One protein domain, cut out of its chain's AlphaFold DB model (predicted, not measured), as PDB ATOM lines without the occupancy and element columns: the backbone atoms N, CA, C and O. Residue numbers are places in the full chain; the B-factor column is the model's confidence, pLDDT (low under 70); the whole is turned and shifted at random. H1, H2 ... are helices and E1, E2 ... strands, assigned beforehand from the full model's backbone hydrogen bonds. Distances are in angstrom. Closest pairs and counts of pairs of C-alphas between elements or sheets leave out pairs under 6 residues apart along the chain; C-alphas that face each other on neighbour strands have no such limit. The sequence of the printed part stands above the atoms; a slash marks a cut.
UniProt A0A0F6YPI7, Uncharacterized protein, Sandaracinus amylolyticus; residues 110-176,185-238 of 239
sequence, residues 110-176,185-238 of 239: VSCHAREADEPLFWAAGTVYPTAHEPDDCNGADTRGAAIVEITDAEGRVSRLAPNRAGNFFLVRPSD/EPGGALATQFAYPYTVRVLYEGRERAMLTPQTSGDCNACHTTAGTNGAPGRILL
ATOM      1  N   VAL A 110     113.552 133.084 155.266       88.19
ATOM      2  CA  VAL A 110     114.925 133.602 155.383       88.19
ATOM      3  C   VAL A 110     115.931 132.476 155.563       88.19
ATOM      4  O   VAL A 110     116.973 132.473 154.917       88.19
ATOM      5  N   SER A 111     115.637 131.494 156.418       88.25
ATOM      6  CA  SER A 111     116.577 130.392 156.642       88.25
ATOM      7  C   SER A 111     116.747 129.466 155.433       88.25
ATOM      8  O   SER A 111     117.788 128.818 155.340       88.25
ATOM      9  N   CYS A 112     115.768 129.388 154.524       86.19
ATOM     10  CA  CYS A 112     115.902 128.651 153.267       86.19
ATOM     11  C   CYS A 112     116.745 129.450 152.268       86.19
ATOM     12  O   CYS A 112     117.790 128.970 151.839       86.19
ATOM     13  N   HIS A 113     116.357 130.699 152.003       89.38
ATOM     14  CA  HIS A 113     117.025 131.553 151.018       89.38
ATOM     15  C   HIS A 113     118.455 131.943 151.425       89.38
ATOM     16  O   HIS A 113     119.303 132.144 150.572       89.38
ATOM     17  N   ALA A 114     118.790 131.960 152.719       87.56
ATOM     18  CA  ALA A 114     120.162 132.208 153.174       87.56
ATOM     19  C   ALA A 114     121.162 131.077 152.845       87.56
ATOM     20  O   ALA A 114     122.355 131.238 153.107       87.56
ATOM     21  N   ARG A 115     120.699 129.913 152.364       84.69
ATOM     22  CA  ARG A 115     121.555 128.755 152.039       84.69
ATOM     23  C   ARG A 115     121.924 128.665 150.562       84.69
ATOM     24  O   ARG A 115     122.881 127.967 150.241       84.69
ATOM     25  N   GLU A 116     121.190 129.360 149.709       79.25
ATOM     26  CA  GLU A 116     121.329 129.310 148.260       79.25
ATOM     27  C   GLU A 116     121.958 130.628 147.788       79.25
ATOM     28  O   GLU A 116     121.520 131.704 148.187       79.25
ATOM     29  N   ALA A 117     123.036 130.552 147.006       69.50
ATOM     30  CA  ALA A 117     123.857 131.725 146.679       69.50
ATOM     31  C   ALA A 117     123.145 132.738 145.764       69.50
ATOM     32  O   ALA A 117     123.381 133.934 145.903       69.50
ATOM     33  N   ASP A 118     122.247 132.253 144.901       77.00
ATOM     34  CA  ASP A 118     121.576 133.030 143.850       77.00
ATOM     35  C   ASP A 118     120.086 133.250 144.176       77.00
ATOM     36  O   ASP A 118     119.221 133.253 143.296       77.00
ATOM     37  N   GLU A 119     119.757 133.326 145.468       82.56
ATOM     38  CA  GLU A 119     118.400 133.571 145.947       82.56
ATOM     39  C   GLU A 119     118.260 134.966 146.563       82.56
ATOM     40  O   GLU A 119     119.175 135.438 147.247       82.56
ATOM     41  N   PRO A 120     117.086 135.613 146.420       81.94
ATOM     42  CA  PRO A 120     116.837 136.893 147.057       81.94
ATOM     43  C   PRO A 120     117.033 136.811 148.569       81.94
ATOM     44  O   PRO A 120     116.466 135.959 149.261       81.94
ATOM     45  N   LEU A 121     117.811 137.747 149.106       89.56
ATOM     46  CA  LEU A 121     117.936 137.901 150.546       89.56
ATOM     47  C   LEU A 121     116.804 138.788 151.057       89.56
ATOM     48  O   LEU A 121     116.511 139.842 150.495       89.56
ATOM     49  N   PHE A 122     116.209 138.405 152.183       93.12
ATOM     50  CA  PHE A 122     115.102 139.152 152.777       93.12
ATOM     51  C   PHE A 122     115.511 139.843 154.077       93.12
ATOM     52  O   PHE A 122     116.254 139.297 154.895       93.12
ATOM     53  N   TRP A 123     114.978 141.046 154.287       95.50
ATOM     54  CA  TRP A 123     114.905 141.669 155.604       95.50
ATOM     55  C   TRP A 123     113.836 141.002 156.458       95.50
ATOM     56  O   TRP A 123     114.076 140.724 157.623       95.50
ATOM     57  N   ALA A 124     112.665 140.726 155.884       97.00
ATOM     58  CA  ALA A 124     111.586 140.033 156.571       97.00
ATOM     59  C   ALA A 124     110.673 139.331 155.564       97.00
ATOM     60  O   ALA A 124     110.408 139.888 154.505       97.00
ATOM     61  N   ALA A 125     110.178 138.139 155.882       97.25
ATOM     62  CA  ALA A 125     109.261 137.407 155.014       97.25
ATOM     63  C   ALA A 125     108.380 136.434 155.806       97.25
ATOM     64  O   ALA A 125     108.790 135.897 156.842       97.25
ATOM     65  N   GLY A 126     107.167 136.205 155.307       97.38
ATOM     66  CA  GLY A 126     106.209 135.295 155.923       97.38
ATOM     67  C   GLY A 126     104.933 135.123 155.110       97.38
ATOM     68  O   GLY A 126     104.844 135.539 153.956       97.38
ATOM     69  N   THR A 127     103.929 134.517 155.743       98.31
ATOM     70  CA  THR A 127     102.655 134.174 155.098       98.31
ATOM     71  C   THR A 127     101.465 134.634 155.933       98.31
ATOM     72  O   THR A 127     101.379 134.305 157.116       98.31
ATOM     73  N   VAL A 128     100.519 135.342 155.314       98.19
ATOM     74  CA  VAL A 128      99.235 135.728 155.913       98.19
ATOM     75  C   VAL A 128      98.165 134.688 155.598       98.19
ATOM     76  O   VAL A 128      98.015 134.263 154.454       98.19
ATOM     77  N   TYR A 129      97.367 134.332 156.600       97.94
ATOM     78  CA  TYR A 129      96.346 133.296 156.528       97.94
ATOM     79  C   TYR A 129      94.947 133.780 156.948       97.94
ATOM     80  O   TYR A 129      94.823 134.722 157.736       97.94
ATOM     81  N   PRO A 130      93.876 133.108 156.476       95.50
ATOM     82  CA  PRO A 130      92.511 133.337 156.953       95.50
ATOM     83  C   PRO A 130      92.234 132.793 158.363       95.50
ATOM     84  O   PRO A 130      91.361 133.333 159.038       95.50
ATOM     85  N   THR A 131      92.932 131.734 158.805       94.62
ATOM     86  CA  THR A 131      92.796 131.148 160.157       94.62
ATOM     87  C   THR A 131      94.148 130.945 160.850       94.62
ATOM     88  O   THR A 131      95.204 131.058 160.226       94.62
ATOM     89  N   ALA A 132      94.131 130.757 162.176       94.06
ATOM     90  CA  ALA A 132      95.334 130.868 163.005       94.06
ATOM     91  C   ALA A 132      96.211 129.607 162.984       94.06
ATOM     92  O   ALA A 132      97.394 129.696 163.302       94.06
ATOM     93  N   HIS A 133      95.671 128.454 162.578       95.81
ATOM     94  CA  HIS A 133      96.378 127.169 162.634       95.81
ATOM     95  C   HIS A 133      96.398 126.453 161.288       95.81
ATOM     96  O   HIS A 133      95.982 125.305 161.152       95.81
ATOM     97  N   GLU A 134      96.900 127.132 160.267       97.31
ATOM     98  CA  GLU A 134      96.992 126.547 158.930       97.31
ATOM     99  C   GLU A 134      98.285 125.725 158.818       97.31
ATOM    100  O   GLU A 134      99.341 126.188 159.273       97.31
ATOM    101  N   PRO A 135      98.232 124.497 158.272       97.12
ATOM    102  CA  PRO A 135      99.424 123.680 158.087       97.12
ATOM    103  C   PRO A 135     100.379 124.335 157.084       97.12
ATOM    104  O   PRO A 135      99.974 125.193 156.299       97.12
ATOM    105  N   ASP A 136     101.649 123.922 157.112       96.69
ATOM    106  CA  ASP A 136     102.576 124.254 156.026       96.69
ATOM    107  C   ASP A 136     101.997 123.796 154.681       96.69
ATOM    108  O   ASP A 136     101.171 122.878 154.624       96.69
ATOM    109  N   ASP A 137     102.406 124.476 153.615       96.75
ATOM    110  CA  ASP A 137     101.955 124.269 152.242       96.75
ATOM    111  C   ASP A 137     100.470 124.576 151.997       96.75
ATOM    112  O   ASP A 137     100.023 124.491 150.860       96.75
ATOM    113  N   CYS A 138      99.675 124.980 152.992       97.81
ATOM    114  CA  CYS A 138      98.340 125.499 152.709       97.81
ATOM    115  C   CYS A 138      98.433 126.905 152.113       97.81
ATOM    116  O   CYS A 138      99.037 127.790 152.706       97.81
ATOM    117  N   ASN A 139      97.776 127.160 150.984       97.62
ATOM    118  CA  ASN A 139      97.741 128.510 150.432       97.62
ATOM    119  C   ASN A 139      97.060 129.460 151.417       97.62
ATOM    120  O   ASN A 139      95.949 129.191 151.883       97.62
ATOM    121  N   GLY A 140      97.734 130.569 151.708       97.44
ATOM    122  CA  GLY A 140      97.264 131.608 152.606       97.44
ATOM    123  C   GLY A 140      96.160 132.474 152.002       97.44
ATOM    124  O   GLY A 140      95.378 132.070 151.135       97.44
ATOM    125  N   ALA A 141      96.057 133.697 152.506       96.88
ATOM    126  CA  ALA A 141      94.997 134.622 152.148       96.88
ATOM    127  C   ALA A 141      95.232 135.289 150.777       96.88
ATOM    128  O   ALA A 141      95.966 136.270 150.673       96.88
ATOM    129  N   ASP A 142      94.524 134.829 149.738       95.56
ATOM    130  CA  ASP A 142      94.413 135.541 148.453       95.56
ATOM    131  C   ASP A 142      93.412 136.699 148.570       95.56
ATOM    132  O   ASP A 142      92.220 136.565 148.280       95.56
ATOM    133  N   THR A 143      93.902 137.851 149.017       94.06
ATOM    134  CA  THR A 143      93.088 139.071 149.141       94.06
ATOM    135  C   THR A 143      93.112 139.938 147.885       94.06
ATOM    136  O   THR A 143      92.535 141.024 147.879       94.06
ATOM    137  N   ARG A 144      93.788 139.490 146.814       92.56
ATOM    138  CA  ARG A 144      93.997 140.265 145.577       92.56
ATOM    139  C   ARG A 144      94.530 141.680 145.845       92.56
ATOM    140  O   ARG A 144      94.101 142.641 145.210       92.56
ATOM    141  N   GLY A 145      95.438 141.788 146.815       90.81
ATOM    142  CA  GLY A 145      96.085 143.035 147.231       90.81
ATOM    143  C   GLY A 145      95.283 143.918 148.190       90.81
ATOM    144  O   GLY A 145      95.719 145.023 148.495       90.81
ATOM    145  N   ALA A 146      94.122 143.463 148.674       96.00
ATOM    146  CA  ALA A 146      93.332 144.228 149.639       96.00
ATOM    147  C   ALA A 146      93.912 144.190 151.065       96.00
ATOM    148  O   ALA A 146      93.721 145.145 151.820       96.00
ATOM    149  N   ALA A 147      94.608 143.113 151.450       98.06
ATOM    150  CA  ALA A 147      95.372 143.091 152.693       98.06
ATOM    151  C   ALA A 147      96.722 143.780 152.505       98.06
ATOM    152  O   ALA A 147      97.389 143.588 151.491       98.06
ATOM    153  N   ILE A 148      97.131 144.538 153.518       98.31
ATOM    154  CA  ILE A 148      98.419 145.225 153.564       98.31
ATOM    155  C   ILE A 148      99.168 144.771 154.810       98.31
ATOM    156  O   ILE A 148      98.666 144.891 155.925       98.31
ATOM    157  N   VAL A 149     100.385 144.282 154.625       98.50
ATOM    158  CA  VAL A 149     101.346 144.024 155.693       98.50
ATOM    159  C   VAL A 149     102.242 145.250 155.811       98.50
ATOM    160  O   VAL A 149     102.931 145.621 154.865       98.50
ATOM    161  N   GLU A 150     102.220 145.903 156.966       98.44
ATOM    162  CA  GLU A 150     103.102 147.021 157.272       98.44
ATOM    163  C   GLU A 150     104.212 146.573 158.207       98.44
ATOM    164  O   GLU A 150     103.948 146.143 159.329       98.44
ATOM    165  N   ILE A 151     105.451 146.715 157.747       98.56
ATOM    166  CA  ILE A 151     106.658 146.419 158.511       98.56
ATOM    167  C   ILE A 151     107.292 147.750 158.897       98.56
ATOM    168  O   ILE A 151     107.680 148.525 158.023       98.56
ATOM    169  N   THR A 152     107.366 148.020 160.198       98.44
ATOM    170  CA  THR A 152     107.972 149.237 160.751       98.44
ATOM    171  C   THR A 152     109.270 148.887 161.451       98.44
ATOM    172  O   THR A 152     109.260 148.129 162.422       98.44
ATOM    173  N   ASP A 153     110.375 149.430 160.961       98.50
ATOM    174  CA  ASP A 153     111.710 149.161 161.490       98.50
ATOM    175  C   ASP A 153     112.052 150.036 162.717       98.50
ATOM    176  O   ASP A 153     111.269 150.897 163.128       98.50
ATOM    177  N   ALA A 154     113.221 149.816 163.328       98.38
ATOM    178  CA  ALA A 154     113.638 150.519 164.548       98.38
ATOM    179  C   ALA A 154     113.832 152.034 164.370       98.38
ATOM    180  O   ALA A 154     113.821 152.780 165.349       98.38
ATOM    181  N   GLU A 155     114.019 152.493 163.134       98.19
ATOM    182  CA  GLU A 155     114.193 153.905 162.791       98.19
ATOM    183  C   GLU A 155     112.864 154.541 162.349       98.19
ATOM    184  O   GLU A 155     112.815 155.723 162.007       98.19
ATOM    185  N   GLY A 156     111.768 153.777 162.408       97.62
ATOM    186  CA  GLY A 156     110.416 154.223 162.093       97.62
ATOM    187  C   GLY A 156     110.087 154.210 160.602       97.62
ATOM    188  O   GLY A 156     109.064 154.775 160.209       97.62
ATOM    189  N   ARG A 157     110.913 153.584 159.751       98.19
ATOM    190  CA  ARG A 157     110.588 153.417 158.328       98.19
ATOM    191  C   ARG A 157     109.514 152.356 158.169       98.19
ATOM    192  O   ARG A 157     109.633 151.265 158.721       98.19
ATOM    193  N   VAL A 158     108.493 152.670 157.374       97.88
ATOM    194  CA  VAL A 158     107.355 151.782 157.117       97.88
ATOM    195  C   VAL A 158     107.414 151.266 155.686       97.88
ATOM    196  O   VAL A 158     107.329 152.049 154.741       97.88
ATOM    197  N   SER A 159     107.502 149.947 155.532       97.81
ATOM    198  CA  SER A 159     107.328 149.255 154.251       97.81
ATOM    199  C   SER A 159     105.930 148.648 154.190       97.81
ATOM    200  O   SER A 159     105.501 148.014 155.155       97.81
ATOM    201  N   ARG A 160     105.207 148.849 153.083       97.12
ATOM    202  CA  ARG A 160     103.843 148.327 152.883       97.12
ATOM    203  C   ARG A 160     103.875 147.269 151.788       97.12
ATOM    204  O   ARG A 160     104.277 147.569 150.671       97.12
ATOM    205  N   LEU A 161     103.441 146.060 152.118       96.88
ATOM    206  CA  LEU A 161     103.478 144.892 151.245       96.88
ATOM    207  C   LEU A 161     102.060 144.371 151.044       96.88
ATOM    208  O   LEU A 161     101.297 144.265 152.003       96.88
ATOM    209  N   ALA A 162     101.710 144.016 149.817       97.06
ATOM    210  CA  ALA A 162     100.485 143.283 149.530       97.06
ATOM    211  C   ALA A 162     100.833 141.795 149.411       97.06
ATOM    212  O   ALA A 162     101.621 141.465 148.526       97.06
ATOM    213  N   PRO A 163     100.280 140.897 150.249       97.56
ATOM    214  CA  PRO A 163     100.499 139.467 150.084       97.56
ATOM    215  C   PRO A 163     100.070 138.988 148.695       97.56
ATOM    216  O   PRO A 163      99.062 139.453 148.148       97.56
ATOM    217  N   ASN A 164     100.817 138.042 148.136       96.50
ATOM    218  CA  ASN A 164     100.501 137.436 146.849       96.50
ATOM    219  C   ASN A 164      99.323 136.445 146.949       96.50
ATOM    220  O   ASN A 164      98.650 136.319 147.975       96.50
ATOM    221  N   ARG A 165      99.060 135.704 145.866       95.69
ATOM    222  CA  ARG A 165      97.939 134.748 145.788       95.69
ATOM    223  C   ARG A 165      98.085 133.534 146.708       95.69
ATOM    224  O   ARG A 165      97.085 132.879 146.994       95.69
ATOM    225  N   ALA A 166      99.297 133.233 147.161       96.88
ATOM    226  CA  ALA A 166      99.577 132.202 148.154       96.88
ATOM    227  C   ALA A 166      99.611 132.768 149.590       96.88
ATOM    228  O   ALA A 166      99.835 132.026 150.543       96.88
ATOM    229  N   GLY A 167      99.356 134.072 149.759       97.69
ATOM    230  CA  GLY A 167      99.416 134.779 151.037       97.69
ATOM    231  C   GLY A 167     100.833 135.160 151.471       97.69
ATOM    232  O   GLY A 167     100.997 135.691 152.569       97.69
ATOM    233  N   ASN A 168     101.847 134.914 150.643       97.69
ATOM    234  CA  ASN A 168     103.237 135.215 150.965       97.69
ATOM    235  C   ASN A 168     103.557 136.696 150.755       97.69
ATOM    236  O   ASN A 168     103.026 137.349 149.854       97.69
ATOM    237  N   PHE A 169     104.422 137.222 151.618       97.56
ATOM    238  CA  PHE A 169     104.982 138.563 151.518       97.56
ATOM    239  C   PHE A 169     106.473 138.539 151.859       97.56
ATOM    240  O   PHE A 169     106.910 137.760 152.710       97.56
ATOM    241  N   PHE A 170     107.248 139.420 151.231       95.75
ATOM    242  CA  PHE A 170     108.695 139.468 151.412       95.75
ATOM    243  C   PHE A 170     109.254 140.882 151.217       95.75
ATOM    244  O   PHE A 170     109.029 141.548 150.213       95.75
ATOM    245  N   LEU A 171     110.008 141.355 152.203       96.12
ATOM    246  CA  LEU A 171     110.762 142.598 152.152       96.12
ATOM    247  C   LEU A 171     112.195 142.275 151.730       96.12
ATOM    248  O   LEU A 171     112.961 141.704 152.509       96.12
ATOM    249  N   VAL A 172     112.538 142.615 150.495       92.69
ATOM    250  CA  VAL A 172     113.772 142.213 149.814       92.69
ATOM    251  C   VAL A 172     114.912 143.179 150.127       92.69
ATOM    252  O   VAL A 172     114.706 144.387 150.295       92.69
ATOM    253  N   ARG A 173     116.122 142.626 150.226       90.50
ATOM    254  CA  ARG A 173     117.389 143.357 150.316       90.50
ATOM    255  C   ARG A 173     117.905 143.628 148.901       90.50
ATOM    256  O   ARG A 173     117.791 142.733 148.074       90.50
ATOM    257  N   PRO A 174     118.524 144.785 148.628       85.44
ATOM    258  CA  PRO A 174     119.219 144.977 147.360       85.44
ATOM    259  C   PRO A 174     120.287 143.891 147.185       85.44
ATOM    260  O   PRO A 174     121.037 143.624 148.132       85.44
ATOM    261  N   SER A 175     120.330 143.267 146.011       76.44
ATOM    262  CA  SER A 175     121.484 142.500 145.545       76.44
ATOM    263  C   SER A 175     122.555 143.468 145.033       76.44
ATOM    264  O   SER A 175     122.249 144.573 144.587       76.44
ATOM    265  N   ASP A 176     123.824 143.066 145.130       62.94
ATOM    266  CA  ASP A 176     124.963 143.831 144.596       62.94
ATOM    267  C   ASP A 176     125.144 143.619 143.075       62.94
ATOM    268  O   ASP A 176     126.083 144.153 142.484       62.94
ATOM    269  N   GLU A 185     108.518 141.412 142.405       85.94
ATOM    270  CA  GLU A 185     107.534 140.340 142.244       85.94
ATOM    271  C   GLU A 185     106.314 140.491 143.180       85.94
ATOM    272  O   GLU A 185     106.430 141.038 144.286       85.94
ATOM    273  N   PRO A 186     105.125 139.976 142.805       88.94
ATOM    274  CA  PRO A 186     103.944 140.005 143.661       88.94
ATOM    275  C   PRO A 186     104.215 139.411 145.049       88.94
ATOM    276  O   PRO A 186     104.712 138.294 145.179       88.94
ATOM    277  N   GLY A 187     103.820 140.131 146.101       90.19
ATOM    278  CA  GLY A 187     104.190 139.792 147.483       90.19
ATOM    279  C   GLY A 187     105.390 140.587 147.998       90.19
ATOM    280  O   GLY A 187     105.574 140.695 149.213       90.19
ATOM    281  N   GLY A 188     106.177 141.176 147.100       91.31
ATOM    282  CA  GLY A 188     107.432 141.832 147.414       91.31
ATOM    283  C   GLY A 188     107.345 143.328 147.697       91.31
ATOM    284  O   GLY A 188     106.423 144.026 147.274       91.31
ATOM    285  N   ALA A 189     108.367 143.837 148.384       92.75
ATOM    286  CA  ALA A 189     108.784 145.239 148.368       92.75
ATOM    287  C   ALA A 189     110.306 145.300 148.527       92.75
ATOM    288  O   ALA A 189     110.876 144.515 149.284       92.75
ATOM    289  N   LEU A 190     110.962 146.246 147.859       91.38
ATOM    290  CA  LEU A 190     112.390 146.502 148.037       91.38
ATOM    291  C   LEU A 190     112.611 147.516 149.167       91.38
ATOM    292  O   LEU A 190     111.978 148.574 149.191       91.38
ATOM    293  N   ALA A 191     113.549 147.231 150.071       92.69
ATOM    294  CA  ALA A 191     114.035 148.205 151.045       92.69
ATOM    295  C   ALA A 191     115.563 148.250 151.057       92.69
ATOM    296  O   ALA A 191     116.229 147.292 151.439       92.69
ATOM    297  N   THR A 192     116.137 149.399 150.703       91.56
ATOM    298  CA  THR A 192     117.596 149.600 150.705       91.56
ATOM    299  C   THR A 192     118.191 149.723 152.107       91.56
ATOM    300  O   THR A 192     119.394 149.557 152.290       91.56
ATOM    301  N   GLN A 193     117.355 150.004 153.108       93.00
ATOM    302  CA  GLN A 193     117.739 150.147 154.509       93.00
ATOM    303  C   GLN A 193     116.692 149.488 155.399       93.00
ATOM    304  O   GLN A 193     115.493 149.627 155.158       93.00
ATOM    305  N   PHE A 194     117.153 148.814 156.450       96.56
ATOM    306  CA  PHE A 194     116.289 148.196 157.444       96.56
ATOM    307  C   PHE A 194     117.008 148.089 158.786       96.56
ATOM    308  O   PHE A 194     118.148 147.626 158.849       96.56
ATOM    309  N   ALA A 195     116.337 148.501 159.860       98.06
ATOM    310  CA  ALA A 195     116.894 148.481 161.208       98.06
ATOM    311  C   ALA A 195     116.098 147.571 162.148       98.06
ATOM    312  O   ALA A 195     114.881 147.682 162.280       98.06
ATOM    313  N   TYR A 196     116.799 146.693 162.861       96.75
ATOM    314  CA  TYR A 196     116.207 145.855 163.901       96.75
ATOM    315  C   TYR A 196     116.257 146.540 165.280       96.75
ATOM    316  O   TYR A 196     117.202 147.283 165.549       96.75
ATOM    317  N   PRO A 197     115.307 146.247 166.193       98.06
ATOM    318  CA  PRO A 197     114.142 145.379 166.009       98.06
ATOM    319  C   PRO A 197     113.012 146.063 165.224       98.06
ATOM    320  O   PRO A 197     112.915 147.283 165.204       98.06
ATOM    321  N   TYR A 198     112.120 145.278 164.628       98.25
ATOM    322  CA  TYR A 198     110.975 145.779 163.863       98.25
ATOM    323  C   TYR A 198     109.649 145.277 164.434       98.25
ATOM    324  O   TYR A 198     109.604 144.339 165.231       98.25
ATOM    325  N   THR A 199     108.555 145.894 164.007       98.06
ATOM    326  CA  THR A 199     107.183 145.456 164.288       98.06
ATOM    327  C   THR A 199     106.422 145.257 162.986       98.06
ATOM    328  O   THR A 199     106.745 145.877 161.973       98.06
ATOM    329  N   VAL A 200     105.408 144.392 163.011       98.06
ATOM    330  CA  VAL A 200     104.511 144.172 161.872       98.06
ATOM    331  C   VAL A 200     103.074 144.387 162.303       98.06
ATOM    332  O   VAL A 200     102.683 144.002 163.410       98.06
ATOM    333  N   ARG A 201     102.270 144.946 161.404       97.94
ATOM    334  CA  ARG A 201     100.814 144.844 161.471       97.94
ATOM    335  C   ARG A 201     100.220 144.447 160.130       97.94
ATOM    336  O   ARG A 201     100.740 144.807 159.082       97.94
ATOM    337  N   VAL A 202      99.105 143.735 160.181       98.44
ATOM    338  CA  VAL A 202      98.295 143.380 159.016       98.44
ATOM    339  C   VAL A 202      97.032 144.222 159.043       98.44
ATOM    340  O   VAL A 202      96.327 144.230 160.051       98.44
ATOM    341  N   LEU A 203      96.749 144.921 157.948       98.38
ATOM    342  CA  LEU A 203      95.529 145.687 157.733       98.38
ATOM    343  C   LEU A 203      94.673 144.996 156.678       98.38
ATOM    344  O   LEU A 203      95.174 144.618 155.621       98.38
ATOM    345  N   TYR A 204      93.378 144.867 156.942       98.19
ATOM    346  CA  TYR A 204      92.417 144.310 155.995       98.19
ATOM    347  C   TYR A 204      91.011 144.796 156.349       98.19
ATOM    348  O   TYR A 204      90.642 144.810 157.520       98.19
ATOM    349  N   GLU A 205      90.244 145.250 155.354       96.25
ATOM    350  CA  GLU A 205      88.848 145.705 155.525       96.25
ATOM    351  C   GLU A 205      88.635 146.717 156.677       96.25
ATOM    352  O   GLU A 205      87.630 146.700 157.384       96.25
ATOM    353  N   GLY A 206      89.599 147.624 156.882       95.25
ATOM    354  CA  GLY A 206      89.540 148.652 157.933       95.25
ATOM    355  C   GLY A 206      89.841 148.149 159.350       95.25
ATOM    356  O   GLY A 206      89.737 148.921 160.301       95.25
ATOM    357  N   ARG A 207      90.227 146.878 159.499       97.62
ATOM    358  CA  ARG A 207      90.687 146.269 160.750       97.62
ATOM    359  C   ARG A 207      92.205 146.117 160.722       97.62
ATOM    360  O   ARG A 207      92.808 146.071 159.648       97.62
ATOM    361  N   GLU A 208      92.817 146.015 161.898       97.31
ATOM    362  CA  GLU A 208      94.250 145.762 162.025       97.31
ATOM    363  C   GLU A 208      94.573 144.712 163.089       97.31
ATOM    364  O   GLU A 208      93.856 144.543 164.077       97.31
ATOM    365  N   ARG A 209      95.686 144.013 162.872       95.81
ATOM    366  CA  ARG A 209      96.285 143.071 163.813       95.81
ATOM    367  C   ARG A 209      97.772 143.347 163.876       95.81
ATOM    368  O   ARG A 209      98.469 143.175 162.882       95.81
ATOM    369  N   ALA A 210      98.247 143.769 165.039       96.00
ATOM    370  CA  ALA A 210      99.637 144.140 165.253       96.00
ATOM    371  C   ALA A 210     100.366 143.114 166.122       96.00
ATOM    372  O   ALA A 210      99.788 142.507 167.028       96.00
ATOM    373  N   MET A 211     101.657 142.948 165.859       93.19
ATOM    374  CA  MET A 211     102.559 142.257 166.768       93.19
ATOM    375  C   MET A 211     102.657 143.011 168.095       93.19
ATOM    376  O   MET A 211     102.721 144.238 168.124       93.19
ATOM    377  N   LEU A 212     102.717 142.262 169.195       88.62
ATOM    378  CA  LEU A 212     102.836 142.833 170.540       88.62
ATOM    379  C   LEU A 212     104.287 143.147 170.923       88.62
ATOM    380  O   LEU A 212     104.536 144.059 171.708       88.62
ATOM    381  N   THR A 213     105.241 142.397 170.364       91.06
ATOM    382  CA  THR A 213     106.656 142.458 170.743       91.06
ATOM    383  C   THR A 213     107.520 142.662 169.501       91.06
ATOM    384  O   THR A 213     107.414 141.844 168.579       91.06
ATOM    385  N   PRO A 214     108.398 143.685 169.470       96.06
ATOM    386  CA  PRO A 214     109.365 143.861 168.391       96.06
ATOM    387  C   PRO A 214     110.266 142.633 168.207       96.06
ATOM    388  O   PRO A 214     110.637 141.986 169.186       96.06
ATOM    389  N   GLN A 215     110.633 142.320 166.965       95.94
ATOM    390  CA  GLN A 215     111.429 141.137 166.621       95.94
ATOM    391  C   GLN A 215     112.744 141.496 165.939       95.94
ATOM    392  O   GLN A 215     112.883 142.546 165.313       95.94
ATOM    393  N   THR A 216     113.716 140.592 166.055       96.06
ATOM    394  CA  THR A 216     115.046 140.700 165.430       96.06
ATOM    395  C   THR A 216     115.303 139.641 164.358       96.06
ATOM    396  O   THR A 216     116.346 139.665 163.719       96.06
ATOM    397  N   SER A 217     114.378 138.696 164.177       94.50
ATOM    398  CA  SER A 217     114.430 137.699 163.105       94.50
ATOM    399  C   SER A 217     113.573 138.159 161.934       94.50
ATOM    400  O   SER A 217     112.403 138.481 162.135       94.50
ATOM    401  N   GLY A 218     114.122 138.141 160.721       95.12
ATOM    402  CA  GLY A 218     113.355 138.347 159.490       95.12
ATOM    403  C   GLY A 218     112.469 137.157 159.099       95.12
ATOM    404  O   GLY A 218     111.598 137.286 158.248       95.12
ATOM    405  N   ASP A 219     112.671 135.984 159.703       95.88
ATOM    406  CA  ASP A 219     111.899 134.780 159.387       95.88
ATOM    407  C   ASP A 219     110.602 134.763 160.206       95.88
ATOM    408  O   ASP A 219     110.573 134.251 161.329       95.88
ATOM    409  N   CYS A 220     109.532 135.384 159.698       96.88
ATOM    410  CA  CYS A 220     108.300 135.556 160.472       96.88
ATOM    411  C   CYS A 220     107.674 134.198 160.841       96.88
ATOM    412  O   CYS A 220     107.187 134.011 161.962       96.88
ATOM    413  N   ASN A 221     107.756 133.224 159.932       96.06
ATOM    414  CA  ASN A 221     107.205 131.880 160.113       96.06
ATOM    415  C   ASN A 221     107.999 131.030 161.129       96.06
ATOM    416  O   ASN A 221     107.498 130.000 161.575       96.06
ATOM    417  N   ALA A 222     109.177 131.479 161.589       94.12
ATOM    418  CA  ALA A 222     109.901 130.826 162.686       94.12
ATOM    419  C   ALA A 222     109.182 130.954 164.047       94.12
ATOM    420  O   ALA A 222     109.333 130.085 164.909       94.12
ATOM    421  N   CYS A 223     108.401 132.025 164.235       95.06
ATOM    422  CA  CYS A 223     107.506 132.200 165.386       95.06
ATOM    423  C   CYS A 223     106.053 131.876 165.007       95.06
ATOM    424  O   CYS A 223     105.330 131.221 165.758       95.06
ATOM    425  N   HIS A 224     105.627 132.296 163.815       96.38
ATOM    426  CA  HIS A 224     104.270 132.099 163.311       96.38
ATOM    427  C   HIS A 224     104.087 130.740 162.613       96.38
ATOM    428  O   HIS A 224     103.750 130.657 161.430       96.38
ATOM    429  N   THR A 225     104.316 129.662 163.365       96.00
ATOM    430  CA  THR A 225     104.073 128.278 162.922       96.00
ATOM    431  C   THR A 225     102.589 127.908 163.024       96.00
ATOM    432  O   THR A 225     101.796 128.665 163.585       96.00
ATOM    433  N   THR A 226     102.207 126.714 162.554       95.25
ATOM    434  CA  THR A 226     100.842 126.176 162.708       95.25
ATOM    435  C   THR A 226     100.341 126.257 164.148       95.25
ATOM    436  O   THR A 226      99.209 126.655 164.376       95.25
ATOM    437  N   ALA A 227     101.168 125.903 165.133       91.94
ATOM    438  CA  ALA A 227     100.792 125.946 166.550       91.94
ATOM    439  C   ALA A 227     101.194 127.257 167.246       91.94
ATOM    440  O   ALA A 227     100.800 127.492 168.383       91.94
ATOM    441  N   GLY A 228     102.002 128.085 166.582       92.25
ATOM    442  CA  GLY A 228     102.693 129.201 167.210       92.25
ATOM    443  C   GLY A 228     103.861 128.740 168.086       92.25
ATOM    444  O   GLY A 228     103.856 127.671 168.696       92.25
ATOM    445  N   THR A 229     104.916 129.542 168.127       91.31
ATOM    446  CA  THR A 229     106.079 129.342 169.002       91.31
ATOM    447  C   THR A 229     106.569 130.696 169.514       91.31
ATOM    448  O   THR A 229     106.185 131.751 169.010       91.31
ATOM    449  N   ASN A 230     107.411 130.693 170.553       87.75
ATOM    450  CA  ASN A 230     108.044 131.910 171.091       87.75
ATOM    451  C   ASN A 230     107.054 133.033 171.468       87.75
ATOM    452  O   ASN A 230     107.369 134.216 171.363       87.75
ATOM    453  N   GLY A 231     105.851 132.660 171.916       85.62
ATOM    454  CA  GLY A 231     104.795 133.597 172.313       85.62
ATOM    455  C   GLY A 231     103.873 134.053 171.179       85.62
ATOM    456  O   GLY A 231     102.914 134.774 171.450       85.62
ATOM    457  N   ALA A 232     104.107 133.627 169.934       91.25
ATOM    458  CA  ALA A 232     103.110 133.759 168.880       91.25
ATOM    459  C   ALA A 232     101.998 132.710 169.077       91.25
ATOM    460  O   ALA A 232     102.307 131.562 169.398       91.25
ATOM    461  N   PRO A 233     100.720 133.072 168.869       91.00
ATOM    462  CA  PRO A 233      99.597 132.156 169.060       91.00
ATOM    463  C   PRO A 233      99.374 131.202 167.878       91.00
ATOM    464  O   PRO A 233      98.549 130.312 167.978       91.00
ATOM    465  N   GLY A 234     100.049 131.406 166.746       94.44
ATOM    466  CA  GLY A 234      99.802 130.676 165.505       94.44
ATOM    467  C   GLY A 234     100.317 131.451 164.298       94.44
ATOM    468  O   GLY A 234     101.176 132.333 164.427       94.44
ATOM    469  N   ARG A 235      99.742 131.161 163.135       96.94
ATOM    470  CA  ARG A 235      99.981 131.852 161.866       96.94
ATOM    471  C   ARG A 235      99.681 133.346 161.938       96.94
ATOM    472  O   ARG A 235      98.933 133.824 162.795       96.94
ATOM    473  N   ILE A 236     100.256 134.097 161.000       97.06
ATOM    474  CA  ILE A 236      99.925 135.510 160.810       97.06
ATOM    475  C   ILE A 236      98.510 135.574 160.233       97.06
ATOM    476  O   ILE A 236      98.275 135.192 159.092       97.06
ATOM    477  N   LEU A 237      97.561 136.022 161.043       95.12
ATOM    478  CA  LEU A 237      96.138 136.004 160.719       95.12
ATOM    479  C   LEU A 237      95.681 137.341 160.125       95.12
ATOM    480  O   LEU A 237      96.122 138.401 160.577       95.12
ATOM    481  N   LEU A 238      94.727 137.315 159.194       95.81
ATOM    482  CA  LEU A 238      93.948 138.513 158.874       95.81
ATOM    483  C   LEU A 238      93.231 139.079 160.135       95.81
ATOM    484  O   LEU A 238      92.920 138.356 161.085       95.81
TER     485      LEU A 238
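Overview. This is residues 110 to 176 and 185 to 238 of the 239 residues of an uncharacterized protein of Sandaracinus amylolyticus (UniProt A0A0F6YPI7). With little regular structure, this is a small sandwich: antiparallel sheet E3 E2 E6 E7 faces mixed sheet E1 E4 E5, strands crossed. Residues 211 to 238 cross from E7 to E1. The printed part has 121 residues, 39 in named elements, mostly strand: H1, then E1 to E7. It is compact, with radius of gyration of the C-alphas 13.4 A and spans 38 by 30 by 30 A.

Arrangement. H1, residues 110 to 113, only grazes the smaller sheet. E1, residues 122 to 129, is antiparallel to E4, residues 168 to 172; N 123 and O 171, 2.8 A apart, are within hydrogen-bond range. E3, residues 158 to 161, and E5, residues 188 to 190, come closest at C-alphas 161 and 189, 6.0 A.

Along the chain. Find C-alpha 110 at (114.925, 133.602, 155.383). E1 spans 20.0 A; E2 is residues 148 to 152, E6 199 to 204; E7, 207 to 210, ends at (99.637, 144.140, 165.253).

Size, cuts and confidence. Residues 177 to 184 are cut out, a 17.9 A gap; E1 to E2 is a long link; low-confidence residues are 117 and 176.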